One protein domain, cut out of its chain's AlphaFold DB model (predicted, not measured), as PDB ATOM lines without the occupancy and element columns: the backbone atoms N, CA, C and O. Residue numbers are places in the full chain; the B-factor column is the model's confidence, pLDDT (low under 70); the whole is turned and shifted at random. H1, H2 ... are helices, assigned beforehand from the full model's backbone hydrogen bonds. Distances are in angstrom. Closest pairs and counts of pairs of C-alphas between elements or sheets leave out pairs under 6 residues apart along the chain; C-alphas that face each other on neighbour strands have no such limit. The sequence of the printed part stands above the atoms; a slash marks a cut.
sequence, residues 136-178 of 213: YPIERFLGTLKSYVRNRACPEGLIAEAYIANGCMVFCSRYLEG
ATOM      1  N   TYR A 136     149.856 113.853  42.459       76.19
ATOM      2  CA  TYR A 136     150.314 113.116  41.271       76.19
ATOM      3  C   TYR A 136     149.829 111.667  41.205       76.19
ATOM      4  O   TYR A 136     149.390 111.270  40.124       76.19
ATOM      5  N   PRO A 137     149.863 110.875  42.297       79.25
ATOM      6  CA  PRO A 137     149.320 109.520  42.278       79.25
ATOM      7  C   PRO A 137     147.827 109.512  41.929       79.25
ATOM      8  O   PRO A 137     147.401 108.728  41.085       79.25
ATOM      9  N   ILE A 138     147.061 110.453  42.492       81.06
ATOM     10  CA  ILE A 138     145.623 110.601  42.236       81.06
ATOM     11  C   ILE A 138     145.371 111.017  40.782       81.06
ATOM     12  O   ILE A 138     144.597 110.376  40.079       81.06
ATOM     13  N   GLU A 139     146.049 112.058  40.290       81.44
ATOM     14  CA  GLU A 139     145.926 112.521  38.900       81.44
ATOM     15  C   GLU A 139     146.295 111.417  37.897       81.44
ATOM     16  O   GLU A 139     145.629 111.259  36.872       81.44
ATOM     17  N   ARG A 140     147.340 110.632  38.193       83.50
ATOM     18  CA  ARG A 140     147.763 109.491  37.371       83.50
ATOM     19  C   ARG A 140     146.705 108.393  37.373       83.50
ATOM     20  O   ARG A 140     146.346 107.919  36.299       83.50
ATOM     21  N   PHE A 141     146.176 108.040  38.543       84.25
ATOM     22  CA  PHE A 141     145.116 107.046  38.684       84.25
ATOM     23  C   PHE A 141     143.851 107.447  37.917       84.25
ATOM     24  O   PHE A 141     143.357 106.676  37.096       84.25
ATOM     25  N   LEU A 142     143.383 108.684  38.087       85.75
ATOM     26  CA  LEU A 142     142.245 109.219  37.332       85.75
ATOM     27  C   LEU A 142     142.511 109.227  35.821       85.75
ATOM     28  O   LEU A 142     141.607 108.961  35.031       85.75
ATOM     29  N   GLY A 143     143.752 109.497  35.406       87.44
ATOM     30  CA  GLY A 143     144.182 109.369  34.014       87.44
ATOM     31  C   GLY A 143     144.031 107.945  33.470       87.44
ATOM     32  O   GLY A 143     143.544 107.775  32.353       87.44
ATOM     33  N   THR A 144     144.380 106.932  34.267       87.00
ATOM     34  CA  THR A 144     144.173 105.517  33.926       87.00
ATOM     35  C   THR A 144     142.686 105.190  33.811       87.00
ATOM     36  O   THR A 144     142.260 104.683  32.776       87.00
ATOM     37  N   LEU A 145     141.872 105.552  34.807       86.44
ATOM     38  CA  LEU A 145     140.423 105.308  34.769       86.44
ATOM     39  C   LEU A 145     139.762 105.975  33.558       86.44
ATOM     40  O   LEU A 145     138.917 105.385  32.893       86.44
ATOM     41  N   LYS A 146     140.202 107.185  33.203       88.69
ATOM     42  CA  LYS A 146     139.719 107.882  32.007       88.69
ATOM     43  C   LYS A 146     139.971 107.088  30.723       88.69
ATOM     44  O   LYS A 146     139.171 107.189  29.797       88.69
ATOM     45  N   SER A 147     141.050 106.310  30.650       89.06
ATOM     46  CA  SER A 147     141.353 105.481  29.475       89.06
ATOM     47  C   SER A 147     140.433 104.261  29.337       89.06
ATOM     48  O   SER A 147     140.289 103.728  28.239       89.06
ATOM     49  N   TYR A 148     139.763 103.854  30.420       87.94
ATOM     50  CA  TYR A 148     138.787 102.759  30.416       87.94
ATOM     51  C   TYR A 148     137.436 103.162  29.814       87.94
ATOM     52  O   TYR A 148     136.712 102.315  29.292       87.94
ATOM     53  N   VAL A 149     137.106 104.457  29.810       90.81
ATOM     54  CA  VAL A 149     135.853 104.966  29.237       90.81
ATOM     55  C   VAL A 149     135.922 104.949  27.706       90.81
ATOM     56  O   VAL A 149     136.327 105.925  27.072       90.81
ATOM     57  N   ARG A 150     135.499 103.835  27.095       86.19
ATOM     58  CA  ARG A 150     135.405 103.682  25.628       86.19
ATOM     59  C   ARG A 150     134.098 104.221  25.041       86.19
ATOM     60  O   ARG A 150     134.096 104.706  23.915       86.19
ATOM     61  N   ASN A 151     133.006 104.180  25.806       88.75
ATOM     62  CA  ASN A 151     131.701 104.725  25.435       88.75
ATOM     63  C   ASN A 151     131.191 105.660  26.546       88.75
ATOM     64  O   ASN A 151     131.089 105.279  27.708       88.75
ATOM     65  N   ARG A 152     130.865 106.904  26.181       87.94
ATOM     66  CA  ARG A 152     130.430 107.942  27.129       87.94
ATOM     67  C   ARG A 152     128.976 107.801  27.585       87.94
ATOM     68  O   ARG A 152     128.575 108.547  28.467       87.94
ATOM     69  N   ALA A 153     128.201 106.884  27.005       90.75
ATOM     70  CA  ALA A 153     126.817 106.635  27.407       90.75
ATOM     71  C   ALA A 153     126.696 105.890  28.752       90.75
ATOM     72  O   ALA A 153     125.655 105.975  29.389       90.75
ATOM     73  N   CYS A 154     127.743 105.170  29.177       89.12
ATOM     74  CA  CYS A 154     127.800 104.478  30.471       89.12
ATOM     75  C   CYS A 154     129.251 104.445  30.999       89.12
ATOM     76  O   CYS A 154     129.920 103.409  30.943       89.12
ATOM     77  N   PRO A 155     129.803 105.594  31.423       88.81
ATOM     78  CA  PRO A 155     131.209 105.691  31.796       88.81
ATOM     79  C   PRO A 155     131.541 104.919  33.080       88.81
ATOM     80  O   PRO A 155     132.598 104.297  33.149       88.81
ATOM     81  N   GLU A 156     130.649 104.904  34.069       90.12
ATOM     82  CA  GLU A 156     130.855 104.229  35.354       90.12
ATOM     83  C   GLU A 156     130.928 102.708  35.182       90.12
ATOM     84  O   GLU A 156     131.846 102.073  35.703       90.12
ATOM     85  N   GLY A 157     130.006 102.132  34.398       90.00
ATOM     86  CA  GLY A 157     129.967 100.693  34.124       90.00
ATOM     87  C   GLY A 157     131.228 100.197  33.414       90.00
ATOM     88  O   GLY A 157     131.802  99.188  33.814       90.00
ATOM     89  N   LEU A 158     131.724 100.952  32.428       88.44
ATOM     90  CA  LEU A 158     132.954 100.602  31.705       88.44
ATOM     91  C   LEU A 158     134.205 100.717  32.569       88.44
ATOM     92  O   LEU A 158     135.116  99.902  32.437       88.44
ATOM     93  N   ILE A 159     134.271 101.727  33.441       88.81
ATOM     94  CA  ILE A 159     135.379 101.847  34.389       88.81
ATOM     95  C   ILE A 159     135.385 100.638  35.324       88.81
ATOM     96  O   ILE A 159     136.446 100.043  35.508       88.81
ATOM     97  N   ALA A 160     134.231 100.259  35.883       91.88
ATOM     98  CA  ALA A 160     134.120  99.118  36.790       91.88
ATOM     99  C   ALA A 160     134.518  97.800  36.105       91.88
ATOM    100  O   ALA A 160     135.359  97.068  36.624       91.88
ATOM    101  N   GLU A 161     133.978  97.532  34.914       89.62
ATOM    102  CA  GLU A 161     134.279  96.327  34.135       89.62
ATOM    103  C   GLU A 161     135.769  96.238  33.772       89.62
ATOM    104  O   GLU A 161     136.427  95.236  34.061       89.62
ATOM    105  N   ALA A 162     136.334  97.304  33.198       89.56
ATOM    106  CA  ALA A 162     137.739  97.334  32.802       89.56
ATOM    107  C   ALA A 162     138.688  97.257  34.006       89.56
ATOM    108  O   ALA A 162     139.746  96.634  33.916       89.56
ATOM    109  N   TYR A 163     138.320  97.864  35.138       88.25
ATOM    110  CA  TYR A 163     139.100  97.783  36.370       88.25
ATOM    111  C   TYR A 163     139.157  96.346  36.902       88.25
ATOM    112  O   TYR A 163     140.249  95.870  37.221       88.25
ATOM    113  N   ILE A 164     138.020  95.638  36.939       87.62
ATOM    114  CA  ILE A 164     137.957  94.224  37.344       87.62
ATOM    115  C   ILE A 164     138.787  93.366  36.386       87.62
ATOM    116  O   ILE A 164     139.653  92.619  36.838       87.62
ATOM    117  N   ALA A 165     138.588  93.517  35.074       88.31
ATOM    118  CA  ALA A 165     139.325  92.758  34.067       88.31
ATOM    119  C   ALA A 165     140.844  92.967  34.190       88.31
ATOM    120  O   ALA A 165     141.606  92.001  34.209       88.31
ATOM    121  N   ASN A 166     141.293  94.216  34.347       87.19
ATOM    122  CA  ASN A 166     142.706  94.528  34.554       87.19
ATOM    123  C   ASN A 166     143.240  93.929  35.867       87.19
ATOM    124  O   ASN A 166     144.345  93.391  35.890       87.19
ATOM    125  N   GLY A 167     142.456  93.977  36.948       80.88
ATOM    126  CA  GLY A 167     142.794  93.340  38.222       80.88
ATOM    127  C   GLY A 167     142.984  91.826  38.096       80.88
ATOM    128  O   GLY A 167     143.994  91.301  38.566       80.88
ATOM    129  N   CYS A 168     142.073  91.135  37.405       87.06
ATOM    130  CA  CYS A 168     142.180  89.700  37.124       87.06
ATOM    131  C   CYS A 168     143.428  89.374  36.297       87.06
ATOM    132  O   CYS A 168     144.153  88.447  36.643       87.06
ATOM    133  N   MET A 169     143.725  90.157  35.257       83.31
ATOM    134  CA  MET A 169     144.926  89.960  34.436       83.31
ATOM    135  C   MET A 169     146.215  90.128  35.246       83.31
ATOM    136  O   MET A 169     147.116  89.298  35.137       83.31
ATOM    137  N   VAL A 170     146.296  91.158  36.097       82.56
ATOM    138  CA  VAL A 170     147.449  91.367  36.991       82.56
ATOM    139  C   VAL A 170     147.588  90.213  37.983       82.56
ATOM    140  O   VAL A 170     148.698  89.731  38.203       82.56
ATOM    141  N   PHE A 171     146.481  89.745  38.563       79.06
ATOM    142  CA  PHE A 171     146.480  88.592  39.463       79.06
ATOM    143  C   PHE A 171     146.974  87.322  38.759       79.06
ATOM    144  O   PHE A 171     147.879  86.661  39.265       79.06
ATOM    145  N   CYS A 172     146.446  87.013  37.571       83.38
ATOM    146  CA  CYS A 172     146.876  85.864  36.776       83.38
ATOM    147  C   CYS A 172     148.358  85.957  36.392       83.38
ATOM    148  O   CYS A 172     149.063  84.960  36.517       83.38
ATOM    149  N   SER A 173     148.854  87.136  35.992       80.94
ATOM    150  CA  SER A 173     150.282  87.351  35.693       80.94
ATOM    151  C   SER A 173     151.153  87.015  36.901       80.94
ATOM    152  O   SER A 173     152.078  86.222  36.788       80.94
ATOM    153  N   ARG A 174     150.807  87.538  38.085       79.00
ATOM    154  CA  ARG A 174     151.552  87.282  39.331       79.00
ATOM    155  C   ARG A 174     151.503  85.821  39.767       79.00
ATOM    156  O   ARG A 174     152.500  85.300  40.257       79.00
ATOM    157  N   TYR A 175     150.350  85.172  39.602       78.81
ATOM    158  CA  TYR A 175     150.179  83.754  39.915       78.81
ATOM    159  C   TYR A 175     151.058  82.873  39.017       78.81
ATOM    160  O   TYR A 175     151.688  81.939  39.503       78.81
ATOM    161  N   LEU A 176     151.143  83.199  37.724       82.00
ATOM    162  CA  LEU A 176     151.975  82.483  36.754       82.00
ATOM    163  C   LEU A 176     153.473  82.804  36.895       82.00
ATOM    164  O   LEU A 176     154.303  81.942  36.620       82.00
ATOM    165  N   GLU A 177     153.821  84.011  37.345       78.94
ATOM    166  CA  GLU A 177     155.202  84.438  37.628       78.94
ATOM    167  C   GLU A 177     155.716  83.975  39.007       78.94
ATOM    168  O   GLU A 177     156.910  84.077  39.279       78.94
ATOM    169  N   GLY A 178     154.845  83.431  39.868       64.94
ATOM    170  CA  GLY A 178     155.218  82.827  41.151       64.94
ATOM    171  C   GLY A 178     155.646  83.813  42.251       64.94
ATOM    172  O   GLY A 178     156.564  83.494  43.004       64.94
TER     173      GLY A 178
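AT A GLANCE: This is residues 136 to 178 of the 213 residues of the protein "uncharacterized protein LOC107796043" of Nicotiana tabacum (UniProt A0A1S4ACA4). Two helices make an L: H1 is the shorter limb, and its last residues meet the longer H2 near its beginning, with a loop turning the corner. Residues 136 to 143 and 164 to 178 stand free. The printed part has 43 residues with two named helices, H1 then H2, and no named strand; its class is all helix. It is loose, with a radius of gyration of the C-alphas of 12.4 A, and spans 38 by 25 by 11 A, only just flat.

HOW THE PARTS SIT: H1, residues 136 to 148, touches H2, residues 155 to 177, with residues 145 to 148 alone, and H2 touches H1 with residues 158 to 163 alone. Their closest C-alphas, those of Tyr 148 and Ile 159, are 5.3 A apart. Their lines are about perpendicular, at 76 degrees. Every O i to N i+4 pair is within hydrogen-bond range in H2, and 8 of 9 in H1.

IN THESE COORDINATES: H1 begins at C-alpha 136 (150.314, 113.116, 41.271) and measures 18.9 A from first to last C-alpha. H2 measures 32.6 A and ends at C-alpha 177 (155.202, 84.438, 37.628).

THE WHOLE: The C-alphas farthest apart, of Ala 153 and Gly 178, are 39.5 A apart. The printed part has no cut, and the link is short, with 6 residues. Mean pLDDT of the printed part is 85.1; residue 178 is under 70.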